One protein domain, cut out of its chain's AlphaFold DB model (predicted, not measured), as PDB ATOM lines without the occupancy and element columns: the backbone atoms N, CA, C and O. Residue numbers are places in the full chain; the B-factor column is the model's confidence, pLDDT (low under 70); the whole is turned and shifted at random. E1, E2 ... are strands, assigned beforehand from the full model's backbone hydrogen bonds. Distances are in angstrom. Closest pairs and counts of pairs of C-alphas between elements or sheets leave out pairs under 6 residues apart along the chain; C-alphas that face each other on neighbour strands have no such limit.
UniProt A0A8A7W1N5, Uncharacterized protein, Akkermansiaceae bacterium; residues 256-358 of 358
ATOM      1  N   ALA A 256      46.470  46.502  10.728       98.44
ATOM      2  CA  ALA A 256      47.212  45.873   9.644       98.44
ATOM      3  C   ALA A 256      47.530  46.844   8.506       98.44
ATOM      4  O   ALA A 256      46.863  47.862   8.331       98.44
ATOM      5  N   TYR A 257      48.546  46.491   7.725       98.50
ATOM      6  CA  TYR A 257      48.790  47.040   6.400       98.50
ATOM      7  C   TYR A 257      48.885  45.884   5.393       98.50
ATOM      8  O   TYR A 257      49.787  45.056   5.541       98.50
ATOM      9  N   PRO A 258      48.014  45.816   4.373       98.25
ATOM     10  CA  PRO A 258      46.819  46.643   4.208       98.25
ATOM     11  C   PRO A 258      45.809  46.430   5.351       98.25
ATOM     12  O   PRO A 258      45.798  45.388   6.009       98.25
ATOM     13  N   GLY A 259      45.003  47.457   5.619       97.88
ATOM     14  CA  GLY A 259      44.034  47.471   6.717       97.88
ATOM     15  C   GLY A 259      42.798  46.609   6.455       97.88
ATOM     16  O   GLY A 259      42.482  46.280   5.315       97.88
ATOM     17  N   LYS A 260      42.091  46.255   7.534       97.38
ATOM     18  CA  LYS A 260      40.872  45.432   7.492       97.38
ATOM     19  C   LYS A 260      39.702  46.125   6.779       97.38
ATOM     20  O   LYS A 260      39.486  47.327   6.961       97.38
ATOM     21  N   GLY A 261      38.899  45.342   6.064       97.88
ATOM     22  CA  GLY A 261      37.748  45.799   5.285       97.88
ATOM     23  C   GLY A 261      38.152  46.292   3.897       97.88
ATOM     24  O   GLY A 261      39.024  45.710   3.258       97.88
ATOM     25  N   PHE A 262      37.522  47.363   3.419       98.38
ATOM     26  CA  PHE A 262      37.886  47.972   2.140       98.38
ATOM     27  C   PHE A 262      39.223  48.716   2.241       98.38
ATOM     28  O   PHE A 262      39.447  49.496   3.169       98.38
ATOM     29  N   PHE A 263      40.091  48.522   1.251       98.38
ATOM     30  CA  PHE A 263      41.379  49.196   1.144       98.38
ATOM     31  C   PHE A 263      41.631  49.639  -0.311       98.38
ATOM     32  O   PHE A 263      41.648  48.786  -1.199       98.38
ATOM     33  N   PRO A 264      41.821  50.941  -0.603       98.06
ATOM     34  CA  PRO A 264      42.041  51.393  -1.975       98.06
ATOM     35  C   PRO A 264      43.361  50.845  -2.516       98.06
ATOM     36  O   PRO A 264      44.416  51.037  -1.896       98.06
ATOM     37  N   LYS A 265      43.331  50.181  -3.674       95.75
ATOM     38  CA  LYS A 265      44.527  49.517  -4.220       95.75
ATOM     39  C   LYS A 265      45.676  50.492  -4.510       95.75
ATOM     40  O   LYS A 265      46.834  50.100  -4.461       95.75
ATOM     41  N   GLU A 266      45.386  51.772  -4.747       95.44
ATOM     42  CA  GLU A 266      46.390  52.815  -5.004       95.44
ATOM     43  C   GLU A 266      47.263  53.124  -3.775       95.44
ATOM     44  O   GLU A 266      48.309  53.763  -3.896       95.44
ATOM     45  N   TYR A 267      46.839  52.685  -2.586       97.12
ATOM     46  CA  TYR A 267      47.601  52.791  -1.341       97.12
ATOM     47  C   TYR A 267      48.321  51.481  -0.980       97.12
ATOM     48  O   TYR A 267      49.032  51.435   0.032       97.12
ATOM     49  N   LEU A 268      48.151  50.418  -1.773       95.81
ATOM     50  CA  LEU A 268      48.864  49.162  -1.582       95.81
ATOM     51  C   LEU A 268      50.206  49.217  -2.311       95.81
ATOM     52  O   LEU A 268      50.273  49.391  -3.525       95.81
ATOM     53  N   HIS A 269      51.278  49.025  -1.551       91.12
ATOM     54  CA  HIS A 269      52.643  49.079  -2.041       91.12
ATOM     55  C   HIS A 269      53.294  47.718  -1.895       91.12
ATOM     56  O   HIS A 269      53.540  47.239  -0.787       91.12
ATOM     57  N   GLY A 270      53.580  47.110  -3.043       85.62
ATOM     58  CA  GLY A 270      54.255  45.826  -3.103       85.62
ATOM     59  C   GLY A 270      53.478  44.724  -2.388       85.62
ATOM     60  O   GLY A 270      52.252  44.696  -2.370       85.62
ATOM     61  N   ASN A 271      54.228  43.788  -1.814       88.44
ATOM     62  CA  ASN A 271      53.682  42.564  -1.232       88.44
ATOM     63  C   ASN A 271      53.992  42.395   0.255       88.44
ATOM     64  O   ASN A 271      53.769  41.341   0.841       88.44
ATOM     65  N   ALA A 272      54.570  43.421   0.874       93.38
ATOM     66  CA  ALA A 272      54.996  43.372   2.258       93.38
ATOM     67  C   ALA A 272      53.797  43.665   3.171       93.38
ATOM     68  O   ALA A 272      53.527  44.826   3.453       93.38
ATOM     69  N   TRP A 273      53.085  42.649   3.659       97.56
ATOM     70  CA  TRP A 273      51.894  42.811   4.511       97.56
ATOM     71  C   TRP A 273      52.198  42.619   5.998       97.56
ATOM     72  O   TRP A 273      52.941  41.713   6.368       97.56
ATOM     73  N   SER A 274      51.656  43.465   6.863       98.44
ATOM     74  CA  SER A 274      51.930  43.452   8.302       98.44
ATOM     75  C   SER A 274      50.635  43.372   9.099       98.44
ATOM     76  O   SER A 274      49.715  44.141   8.838       98.44
ATOM     77  N   LEU A 275      50.604  42.510  10.111       98.69
ATOM     78  CA  LEU A 275      49.611  42.510  11.184       98.69
ATOM     79  C   LEU A 275      50.302  42.947  12.476       98.69
ATOM     80  O   LEU A 275      51.366  42.436  12.814       98.69
ATOM     81  N   TYR A 276      49.701  43.871  13.208       98.50
ATOM     82  CA  TYR A 276      50.212  44.368  14.476       98.50
ATOM     83  C   TYR A 276      49.232  44.029  15.586       98.50
ATOM     84  O   TYR A 276      48.051  44.371  15.520       98.50
ATOM     85  N   LEU A 277      49.742  43.370  16.615       98.00
ATOM     86  CA  LEU A 277      48.980  43.022  17.800       98.00
ATOM     87  C   LEU A 277      49.020  44.164  18.820       98.00
ATOM     88  O   LEU A 277      49.910  45.018  18.800       98.00
ATOM     89  N   THR A 278      48.063  44.167  19.743       96.25
ATOM     90  CA  THR A 278      48.037  45.114  20.871       96.25
ATOM     91  C   THR A 278      49.086  44.795  21.935       96.25
ATOM     92  O   THR A 278      49.481  45.680  22.687       96.25
ATOM     93  N   GLU A 279      49.571  43.555  21.952       94.19
ATOM     94  CA  GLU A 279      50.600  43.040  22.851       94.19
ATOM     95  C   GLU A 279      51.729  42.378  22.040       94.19
ATOM     96  O   GLU A 279      51.669  42.283  20.813       94.19
ATOM     97  N   LYS A 280      52.792  41.924  22.711       96.69
ATOM     98  CA  LYS A 280      53.903  41.230  22.042       96.69
ATOM     99  C   LYS A 280      53.403  39.974  21.312       96.69
ATOM    100  O   LYS A 280      52.607  39.212  21.850       96.69
ATOM    101  N   SER A 281      53.906  39.750  20.101       97.31
ATOM    102  CA  SER A 281      53.584  38.561  19.315       97.31
ATOM    103  C   SER A 281      54.297  37.318  19.865       97.31
ATOM    104  O   SER A 281      55.425  37.446  20.363       97.31
ATOM    105  N   PRO A 282      53.676  36.121  19.801       97.44
ATOM    106  CA  PRO A 282      54.378  34.875  20.071       97.44
ATOM    107  C   PRO A 282      55.559  34.665  19.114       97.44
ATOM    108  O   PRO A 282      55.602  35.274  18.040       97.44
ATOM    109  N   PRO A 283      56.511  33.791  19.478       97.56
ATOM    110  CA  PRO A 283      57.611  33.414  18.603       97.56
ATOM    111  C   PRO A 283      57.134  32.956  17.222       97.56
ATOM    112  O   PRO A 283      56.048  32.396  17.053       97.56
ATOM    113  N   ARG A 284      57.974  33.189  16.213       96.94
ATOM    114  CA  ARG A 284      57.670  32.892  14.810       96.94
ATOM    115  C   ARG A 284      57.321  31.414  14.599       96.94
ATOM    116  O   ARG A 284      56.441  31.106  13.799       96.94
ATOM    117  N   GLU A 285      58.028  30.519  15.269       97.62
ATOM    118  CA  GLU A 285      57.869  29.066  15.223       97.62
ATOM    119  C   GLU A 285      56.516  28.584  15.765       97.62
ATOM    120  O   GLU A 285      56.032  27.535  15.340       97.62
ATOM    121  N   ASP A 286      55.874  29.378  16.622       97.94
ATOM    122  CA  ASP A 286      54.603  29.026  17.256       97.94
ATOM    123  C   ASP A 286      53.387  29.475  16.440       97.94
ATOM    124  O   ASP A 286      52.257  29.090  16.755       97.94
ATOM    125  N   ILE A 287      53.592  30.295  15.405       97.88
ATOM    126  CA  ILE A 287      52.516  30.879  14.603       97.88
ATOM    127  C   ILE A 287      52.494  30.346  13.171       97.88
ATOM    128  O   ILE A 287      53.507  30.022  12.553       97.88
ATOM    129  N   THR A 288      51.294  30.319  12.609       97.44
ATOM    130  CA  THR A 288      51.018  30.070  11.196       97.44
ATOM    131  C   THR A 288      50.257  31.262  10.636       97.44
ATOM    132  O   THR A 288      49.280  31.705  11.242       97.44
ATOM    133  N   VAL A 289      50.691  31.757   9.477       98.31
ATOM    134  CA  VAL A 289      49.978  32.771   8.694       98.31
ATOM    135  C   VAL A 289      49.438  32.101   7.441       98.31
ATOM    136  O   VAL A 289      50.176  31.414   6.739       98.31
ATOM    137  N   GLU A 290      48.161  32.310   7.163       98.19
ATOM    138  CA  GLU A 290      47.484  31.801   5.979       98.19
ATOM    139  C   GLU A 290      46.792  32.965   5.270       98.19
ATOM    140  O   GLU A 290      46.170  33.811   5.918       98.19
ATOM    141  N   VAL A 291      46.891  33.005   3.941       98.25
ATOM    142  CA  VAL A 291      46.227  34.014   3.112       98.25
ATOM    143  C   VAL A 291      45.419  33.306   2.035       98.25
ATOM    144  O   VAL A 291      45.927  32.403   1.372       98.25
ATOM    145  N   TYR A 292      44.165  33.706   1.862       98.19
ATOM    146  CA  TYR A 292      43.258  33.140   0.868       98.19
ATOM    147  C   TYR A 292      42.687  34.246  -0.001       98.19
ATOM    148  O   TYR A 292      42.189  35.235   0.520       98.19
ATOM    149  N   GLU A 293      42.706  34.049  -1.311       97.94
ATOM    150  CA  GLU A 293      41.947  34.850  -2.266       97.94
ATOM    151  C   GLU A 293      40.514  34.297  -2.343       97.94
ATOM    152  O   GLU A 293      40.289  33.139  -2.715       97.94
ATOM    153  N   LEU A 294      39.542  35.105  -1.930       97.88
ATOM    154  CA  LEU A 294      38.132  34.741  -1.862       97.88
ATOM    155  C   LEU A 294      37.413  35.098  -3.164       97.88
ATOM    156  O   LEU A 294      37.706  36.102  -3.805       97.88
ATOM    157  N   ARG A 295      36.401  34.298  -3.519       94.69
ATOM    158  CA  ARG A 295      35.537  34.566  -4.684       94.69
ATOM    159  C   ARG A 295      34.386  35.525  -4.384       94.69
ATOM    160  O   ARG A 295      33.850  36.128  -5.301       94.69
ATOM    161  N   LYS A 296      33.979  35.608  -3.117       94.44
ATOM    162  CA  LYS A 296      32.875  36.446  -2.644       94.44
ATOM    163  C   LYS A 296      33.187  37.006  -1.264       94.44
ATOM    164  O   LYS A 296      34.043  36.466  -0.555       94.44
ATOM    165  N   ARG A 297      32.476  38.066  -0.879       95.44
ATOM    166  CA  ARG A 297      32.606  38.643   0.460       95.44
ATOM    167  C   ARG A 297      32.209  37.604   1.518       95.44
ATOM    168  O   ARG A 297      31.212  36.903   1.349       95.44
ATOM    169  N   PRO A 298      32.975  37.480   2.612       94.06
ATOM    170  CA  PRO A 298      32.535  36.708   3.764       94.06
ATOM    171  C   PRO A 298      31.404  37.449   4.491       94.06
ATOM    172  O   PRO A 298      31.511  38.643   4.755       94.06
ATOM    173  N   GLU A 299      30.340  36.734   4.857       91.00
ATOM    174  CA  GLU A 299      29.215  37.277   5.644       91.00
ATOM    175  C   GLU A 299      29.553  37.361   7.147       91.00
ATOM    176  O   GLU A 299      29.097  38.248   7.875       91.00
ATOM    177  N   LYS A 300      30.400  36.436   7.616       92.38
ATOM    178  CA  LYS A 300      30.860  36.311   9.005       92.38
ATOM    179  C   LYS A 300      32.354  35.959   9.055       92.38
ATOM    180  O   LYS A 300      32.868  35.393   8.091       92.38
ATOM    181  N   PRO A 301      33.057  36.262  10.161       92.44
ATOM    182  CA  PRO A 301      34.434  35.815  10.334       92.44
ATOM    183  C   PRO A 301      34.549  34.286  10.307       92.44
ATOM    184  O   PRO A 301      33.749  33.608  10.958       92.44
ATOM    185  N   PHE A 302      35.562  33.754   9.620       93.56
ATOM    186  CA  PHE A 302      35.880  32.325   9.665       93.56
ATOM    187  C   PHE A 302      36.551  31.962  10.990       93.56
ATOM    188  O   PHE A 302      37.426  32.683  11.478       93.56
ATOM    189  N   SER A 303      36.177  30.820  11.565       88.94
ATOM    190  CA  SER A 303      36.855  30.310  12.760       88.94
ATOM    191  C   SER A 303      38.236  29.711  12.433       88.94
ATOM    192  O   SER A 303      38.579  29.445  11.279       88.94
ATOM    193  N   ASN A 304      39.059  29.455  13.457       85.25
ATOM    194  CA  ASN A 304      40.417  28.920  13.260       85.25
ATOM    195  C   ASN A 304      40.471  27.503  12.668       85.25
ATOM    196  O   ASN A 304      41.486  27.139  12.072       85.25
ATOM    197  N   SER A 305      39.425  26.705  12.879       87.19
ATOM    198  CA  SER A 305      39.316  25.321  12.405       87.19
ATOM    199  C   SER A 305      38.501  25.187  11.122       87.19
ATOM    200  O   SER A 305      38.434  24.104  10.556       87.19
ATOM    201  N   GLU A 306      37.847  26.262  10.693       92.94
ATOM    202  CA  GLU A 306      37.001  26.264   9.507       92.94
ATOM    203  C   GLU A 306      37.849  26.309   8.236       92.94
ATOM    204  O   GLU A 306      38.890  26.973   8.174       92.94
ATOM    205  N   GLU A 307      37.409  25.586   7.214       93.50
ATOM    206  CA  GLU A 307      37.987  25.690   5.884       93.50
ATOM    207  C   GLU A 307      37.579  27.025   5.256       93.50
ATOM    208  O   GLU A 307      36.410  27.405   5.284       93.50
ATOM    209  N   ILE A 308      38.548  27.759   4.709       95.31
ATOM    210  CA  ILE A 308      38.282  29.068   4.115       95.31
ATOM    211  C   ILE A 308      37.936  28.868   2.633       95.31
ATOM    212  O   ILE A 308      38.766  28.339   1.888       95.31
ATOM    213  N   PRO A 309      36.746  29.299   2.176       93.31
ATOM    214  CA  PRO A 309      36.326  29.147   0.791       93.31
ATOM    215  C   PRO A 309      37.106  30.110  -0.110       93.31
ATOM    216  O   PRO A 309      36.784  31.293  -0.220       93.31
ATOM    217  N   GLY A 310      38.133  29.608  -0.785       95.50
ATOM    218  CA  GLY A 310      38.964  30.421  -1.662       95.50
ATOM    219  C   GLY A 310      40.215  29.695  -2.120       95.50
ATOM    220  O   GLY A 310      40.462  28.542  -1.770       95.50
ATOM    221  N   LYS A 311      41.021  30.386  -2.916       97.19
ATOM    222  CA  LYS A 311      42.336  29.898  -3.321       97.19
ATOM    223  C   LYS A 311      43.339  30.253  -2.227       97.19
ATOM    224  O   LYS A 311      43.600  31.430  -1.994       97.19
ATOM    225  N   ALA A 312      43.915  29.246  -1.577       97.44
ATOM    226  CA  ALA A 312      45.047  29.460  -0.678       97.44
ATOM    227  C   ALA A 312      46.233  30.029  -1.471       97.44
ATOM    228  O   ALA A 312      46.629  29.468  -2.497       97.44
ATOM    229  N   LEU A 313      46.788  31.142  -1.004       97.06
ATOM    230  CA  LEU A 313      48.010  31.716  -1.548       97.06
ATOM    231  C   LEU A 313      49.211  31.148  -0.785       97.06
ATOM    232  O   LEU A 313      49.142  31.007   0.441       97.06
ATOM    233  N   PRO A 314      50.323  30.836  -1.471       95.56
ATOM    234  CA  PRO A 314      51.558  30.519  -0.770       95.56
ATOM    235  C   PRO A 314      51.992  31.739   0.051       95.56
ATOM    236  O   PRO A 314      51.817  32.871  -0.388       95.56
ATOM    237  N   VAL A 315      52.530  31.531   1.252       96.31
ATOM    238  CA  VAL A 315      53.095  32.613   2.072       96.31
ATOM    239  C   VAL A 315      54.609  32.454   2.050       96.31
ATOM    240  O   VAL A 315      55.150  31.554   2.686       96.31
ATOM    241  N   GLU A 316      55.282  33.313   1.290       94.50
ATOM    242  CA  GLU A 316      56.712  33.172   0.968       94.50
ATOM    243  C   GLU A 316      57.618  33.507   2.148       94.50
ATOM    244  O   GLU A 316      58.744  33.023   2.267       94.50
ATOM    245  N   TYR A 317      57.133  34.375   3.028       95.19
ATOM    246  CA  TYR A 317      57.899  34.832   4.164       95.19
ATOM    247  C   TYR A 317      56.999  35.209   5.312       95.19
ATOM    248  O   TYR A 317      55.918  35.761   5.113       95.19
ATOM    249  N   ILE A 318      57.482  34.920   6.516       96.94
ATOM    250  CA  ILE A 318      56.863  35.319   7.769       96.94
ATOM    251  C   ILE A 318      57.997  35.611   8.751       96.94
ATOM    252  O   ILE A 318      58.883  34.776   8.940       96.94
ATOM    253  N   SER A 319      57.925  36.755   9.418       97.69
ATOM    254  CA  SER A 319      58.793  37.137  10.530       97.69
ATOM    255  C   SER A 319      57.981  37.803  11.632       97.69
ATOM    256  O   SER A 319      56.867  38.279  11.401       97.69
ATOM    257  N   VAL A 320      58.544  37.809  12.837       98.06
ATOM    258  CA  VAL A 320      57.952  38.443  14.011       98.06
ATOM    259  C   VAL A 320      58.954  39.434  14.582       98.06
ATOM    260  O   VAL A 320      60.104  39.077  14.820       98.06
ATOM    261  N   TYR A 321      58.507  40.663  14.836       97.50
ATOM    262  CA  TYR A 321      59.320  41.703  15.459       97.50
ATOM    263  C   TYR A 321      58.487  42.508  16.462       97.50
ATOM    264  O   TYR A 321      57.609  43.295  16.100       97.50
ATOM    265  N   GLY A 322      58.745  42.305  17.756       96.88
ATOM    266  CA  GLY A 322      57.953  42.911  18.829       96.88
ATOM    267  C   GLY A 322      56.489  42.456  18.785       96.88
ATOM    268  O   GLY A 322      56.189  41.298  19.060       96.88
ATOM    269  N   ASN A 323      55.576  43.373  18.468       97.44
ATOM    270  CA  ASN A 323      54.147  43.099  18.279       97.44
ATOM    271  C   ASN A 323      53.745  42.907  16.804       97.44
ATOM    272  O   ASN A 323      52.570  42.680  16.522       97.44
ATOM    273  N   ALA A 324      54.687  43.038  15.867       98.19
ATOM    274  CA  ALA A 324      54.427  42.928  14.438       98.19
ATOM    275  C   ALA A 324      54.643  41.495  13.938       98.19
ATOM    276  O   ALA A 324      55.632  40.848  14.281       98.19
ATOM    277  N   ILE A 325      53.740  41.048  13.072       98.62
ATOM    278  CA  ILE A 325      53.832  39.835  12.265       98.62
ATOM    279  C   ILE A 325      53.893  40.291  10.810       98.62
ATOM    280  O   ILE A 325      52.915  40.789  10.251       98.62
ATOM    281  N   ASN A 326      55.066  40.157  10.208       98.31
ATOM    282  CA  ASN A 326      55.368  40.614   8.858       98.31
ATOM    283  C   ASN A 326      55.375  39.419   7.914       98.31
ATOM    284  O   ASN A 326      56.118  38.469   8.146       98.31
ATOM    285  N   PHE A 327      54.594  39.470   6.840       97.62
ATOM    286  CA  PHE A 327      54.489  38.384   5.873       97.62
ATOM    287  C   PHE A 327      54.394  38.882   4.426       97.62
ATOM    288  O   PHE A 327      54.199  40.074   4.178       97.62
ATOM    289  N   GLU A 328      54.624  37.982   3.475       96.25
ATOM    290  CA  GLU A 328      54.575  38.244   2.030       96.25
ATOM    291  C   GLU A 328      53.650  37.207   1.374       96.25
ATOM    292  O   GLU A 328      54.033  36.036   1.273       96.25
ATOM    293  N   PRO A 329      52.414  37.582   0.993       93.38
ATOM    294  CA  PRO A 329      51.511  36.669   0.302       93.38
ATOM    295  C   PRO A 329      51.995  36.475  -1.130       93.38
ATOM    296  O   PRO A 329      52.031  37.442  -1.862       93.38
ATOM    297  N   GLN A 330      52.291  35.251  -1.555       91.31
ATOM    298  CA  GLN A 330      52.768  34.832  -2.881       91.31
ATOM    299  C   GLN A 330      54.076  35.498  -3.381       91.31
ATOM    300  O   GLN A 330      54.480  36.552  -2.894       91.31
ATOM    301  N   PRO A 331      54.784  34.906  -4.367       86.19
ATOM    302  CA  PRO A 331      56.037  35.480  -4.876       86.19
ATOM    303  C   PRO A 331      55.872  36.839  -5.558       86.19
ATOM    304  O   PRO A 331      56.768  37.679  -5.499       86.19
ATOM    305  N   GLN A 332      54.742  37.048  -6.239       88.44
ATOM    306  CA  GLN A 332      54.488  38.257  -7.018       88.44
ATOM    307  C   GLN A 332      53.602  39.238  -6.249       88.44
ATOM    308  O   GLN A 332      52.600  38.807  -5.674       88.44
ATOM    309  N   PRO A 333      53.910  40.550  -6.280       88.94
ATOM    310  CA  PRO A 333      53.086  41.558  -5.633       88.94
ATOM    311  C   PRO A 333      51.621  41.494  -6.046       88.94
ATOM    312  O   PRO A 333      51.294  41.470  -7.232       88.94
ATOM    313  N   ILE A 334      50.736  41.528  -5.052       90.94
ATOM    314  CA  ILE A 334      49.316  41.770  -5.279       90.94
ATOM    315  C   ILE A 334      49.144  43.251  -5.644       90.94
ATOM    316  O   ILE A 334      49.398  44.128  -4.824       90.94
ATOM    317  N   THR A 335      48.728  43.538  -6.879       85.38
ATOM    318  CA  THR A 335      48.498  44.914  -7.378       85.38
ATOM    319  C   THR A 335      47.077  45.144  -7.897       85.38
ATOM    320  O   THR A 335      46.671  46.281  -8.150       85.38
ATOM    321  N   GLY A 336      46.320  44.062  -8.082       88.56
ATOM    322  CA  GLY A 336      44.953  44.081  -8.584       88.56
ATOM    323  C   GLY A 336      43.907  44.222  -7.484       88.56
ATOM    324  O   GLY A 336      44.195  44.116  -6.292       88.56
ATOM    325  N   ARG A 337      42.660  44.425  -7.914       95.94
ATOM    326  CA  ARG A 337      41.491  44.275  -7.041       95.94
ATOM    327  C   ARG A 337      41.355  42.820  -6.597       95.94
ATOM    328  O   ARG A 337      41.776  41.919  -7.317       95.94
ATOM    329  N   GLY A 338      40.748  42.598  -5.440       96.50
ATOM    330  CA  GLY A 338      40.491  41.251  -4.937       96.50
ATOM    331  C   GLY A 338      40.102  41.247  -3.468       96.50
ATOM    332  O   GLY A 338      40.364  42.207  -2.746       96.50
ATOM    333  N   ILE A 339      39.482  40.155  -3.029       98.19
ATOM    334  CA  ILE A 339      39.072  39.949  -1.640       98.19
ATOM    335  C   ILE A 339      40.007  38.911  -1.042       98.19
ATOM    336  O   ILE A 339      40.116  37.803  -1.561       98.19
ATOM    337  N   TYR A 340      40.664  39.248   0.061       98.12
ATOM    338  CA  TYR A 340      41.623  38.370   0.711       98.12
ATOM    339  C   TYR A 340      41.248  38.156   2.167       98.12
ATOM    340  O   TYR A 340      40.927  39.100   2.884       98.12
ATOM    341  N   TRP A 341      41.328  36.911   2.620       98.31
ATOM    342  CA  TRP A 341      41.262  36.572   4.031       98.31
ATOM    343  C   TRP A 341      42.656  36.268   4.553       98.31
ATOM    344  O   TRP A 341      43.332  35.381   4.033       98.31
ATOM    345  N   VAL A 342      43.062  36.965   5.607       98.19
ATOM    346  CA  VAL A 342      44.284  36.675   6.356       98.19
ATOM    347  C   VAL A 342      43.888  36.008   7.664       98.19
ATOM    348  O   VAL A 342      43.050  36.529   8.398       98.19
ATOM    349  N   ARG A 343      44.510  34.872   7.977       97.94
ATOM    350  CA  ARG A 343      44.357  34.170   9.255       97.94
ATOM    351  C   ARG A 343      45.719  33.962   9.900       97.94
ATOM    352  O   ARG A 343      46.624  33.428   9.268       97.94
ATOM    353  N   VAL A 344      45.843  34.338  11.169       97.62
ATOM    354  CA  VAL A 344      47.035  34.081  11.982       97.62
ATOM    355  C   VAL A 344      46.637  33.303  13.230       97.62
ATOM    356  O   VAL A 344      45.831  33.756  14.044       97.62
ATOM    357  N   LYS A 345      47.196  32.103  13.369       96.19
ATOM    358  CA  LYS A 345      46.857  31.151  14.435       96.19
ATOM    359  C   LYS A 345      48.108  30.512  15.027       96.19
ATOM    360  O   LYS A 345      49.147  30.488  14.378       96.19
ATOM    361  N   GLY A 346      47.982  29.946  16.224       96.12
ATOM    362  CA  GLY A 346      49.105  29.341  16.951       96.12
ATOM    363  C   GLY A 346      49.690  30.288  18.003       96.12
ATOM    364  O   GLY A 346      49.335  31.465  18.037       96.12
ATOM    365  N   GLY A 347      50.474  29.762  18.947       94.31
ATOM    366  CA  GLY A 347      51.003  30.546  20.075       94.31
ATOM    367  C   GLY A 347      49.924  31.217  20.941       94.31
ATOM    368  O   GLY A 347      50.178  32.241  21.566       94.31
ATOM    369  N   GLY A 348      48.691  30.693  20.929       94.06
ATOM    370  CA  GLY A 348      47.520  31.304  21.571       94.06
ATOM    371  C   GLY A 348      46.760  32.332  20.718       94.06
ATOM    372  O   GLY A 348      45.655  32.715  21.102       94.06
ATOM    373  N   LEU A 349      47.278  32.733  19.550       94.62
ATOM    374  CA  LEU A 349      46.619  33.691  18.655       94.62
ATOM    375  C   LEU A 349      45.420  33.099  17.915       94.62
ATOM    376  O   LEU A 349      45.403  31.926  17.513       94.62
ATOM    377  N   ARG A 350      44.425  33.963  17.697       94.31
ATOM    378  CA  ARG A 350      43.211  33.700  16.917       94.31
ATOM    379  C   ARG A 350      42.814  34.940  16.118       94.31
ATOM    380  O   ARG A 350      41.718  35.463  16.292       94.31
ATOM    381  N   GLU A 351      43.727  35.414  15.281       95.88
ATOM    382  CA  GLU A 351      43.505  36.605  14.465       95.88
ATOM    383  C   GLU A 351      43.004  36.227  13.073       95.88
ATOM    384  O   GLU A 351      43.491  35.285  12.440       95.88
ATOM    385  N   GLY A 352      42.030  36.983  12.578       95.94
ATOM    386  CA  GLY A 352      41.467  36.792  11.251       95.94
ATOM    387  C   GLY A 352      40.804  38.064  10.755       95.94
ATOM    388  O   GLY A 352      39.996  38.657  11.472       95.94
ATOM    389  N   TYR A 353      41.137  38.493   9.541       97.62
ATOM    390  CA  TYR A 353      40.527  39.671   8.936       97.62
ATOM    391  C   TYR A 353      40.401  39.532   7.421       97.62
ATOM    392  O   TYR A 353      41.178  38.833   6.769       97.62
ATOM    393  N   VAL A 354      39.410  40.231   6.872       98.19
ATOM    394  CA  VAL A 354      39.256  40.414   5.430       98.19
ATOM    395  C   VAL A 354      39.912  41.722   5.007       98.19
ATOM    396  O   VAL A 354      39.847  42.712   5.740       98.19
ATOM    397  N   VAL A 355      40.515  41.734   3.825       97.88
ATOM    398  CA  VAL A 355      40.899  42.942   3.099       97.88
ATOM    399  C   VAL A 355      40.380  42.846   1.667       97.88
ATOM    400  O   VAL A 355      40.689  41.898   0.951       97.88
ATOM    401  N   GLU A 356      39.573  43.816   1.251       98.31
ATOM    402  CA  GLU A 356      39.087  43.956  -0.122       98.31
ATOM    403  C   GLU A 356      39.798  45.132  -0.786       98.31
ATOM    404  O   GLU A 356      39.571  46.294  -0.442       98.31
ATOM    405  N   LEU A 357      40.662  44.809  -1.745       97.94
ATOM    406  CA  LEU A 357      41.332  45.776  -2.601       97.94
ATOM    407  C   LEU A 357      40.357  46.242  -3.682       97.94
ATOM    408  O   LEU A 357      39.907  45.424  -4.492       97.94
ATOM    409  N   TYR A 358      40.046  47.541  -3.704       95.44
ATOM    410  CA  TYR A 358      39.059  48.143  -4.613       95.44
ATOM    411  C   TYR A 358      39.610  49.320  -5.415       95.44
ATOM    412  O   TYR A 358      40.639  49.896  -5.000       95.44
TER     413      TYR A 358
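What this domain is: This is residues 256 to 358 of the 358 residues of an uncharacterized protein of Akkermansiaceae bacterium (UniProt A0A8A7W1N5). A sandwich of two sheets face to face, their strands crossed at 48 degrees: a twisted sheet of five strands, E1, E8, E7, E3 and E4, with a smaller sheet of E2, E6 and E5 over part of one face. At one edge E4 runs on into E5 and so passes from sheet to sheet; at the opposite edge residues 256 to 257 pair with E2 shortly before E1 joins the larger sheet, while the long loop of residues 295 to 309 lies on the side away from the smaller sheet. The 103 printed residues hold eight named strands, E1 to E8 along the chain, and no named helix; the class is all strand, though strands hold only 50 of the 103 residues. The larger sheet is mixed, the smaller antiparallel; the whole is compact, with a radius of gyration of the C-alphas of 12.8 A, and rounded, spanning 32 by 29 by 24 A.

How they stand to each other: In the larger sheet E7, residues 338 to 346, and E8, residues 349 to 357, form a hairpin, with N 340 and O 355 2.8 A apart. E3, residues 287 to 294, is antiparallel to E7, with N 290 and O 343 at 2.8 A. E4, residues 310 to 313, is an edge strand and forms a hairpin with E3; N 293 and O 311 are 2.9 A apart. At the other edge E1, residues 261 to 263, is parallel to E8 at 47 degrees, with N 263 and O 356 at 2.8 A. In the smaller sheet E5, residues 315 to 321, and E6, residues 324 to 329, form a hairpin, with N 319 and O 326 at 2.8 A. E2, residues 273 to 276, is antiparallel to E6, with N 275 and O 325 at 2.9 A. Between the sheets, the closest C-alphas of E3 and E6 are those of Val 291 and Pro 329, 6.5 A apart. E4 runs on into E5 at 69 degrees. E2 is apart from E7 and E8.

Where its parts are: E7 is 26.4 A from first to last C-alpha, E8 25.0 A, E3 22.2 A, E5 17.3 A and E6 15.7 A; E1, E2 and E4 are shorter. E1 begins at C-alpha 261, (37.748, 45.799, 5.285). E7 begins at C-alpha 338, (40.491, 41.251, -4.937), and E8 ends at C-alpha 357, (41.332, 45.776, -2.601).

The domain as a whole: The C-alphas of Glu 266 and Gly 348, 34.2 A apart, are the two farthest from each other. The printed part has no cut and ends at Tyr 358, the chain's last residue. The link E3 to E4, 15 residues, is long. The mean pLDDT of the printed part of this model is 95.5, and no printed residue is under 70.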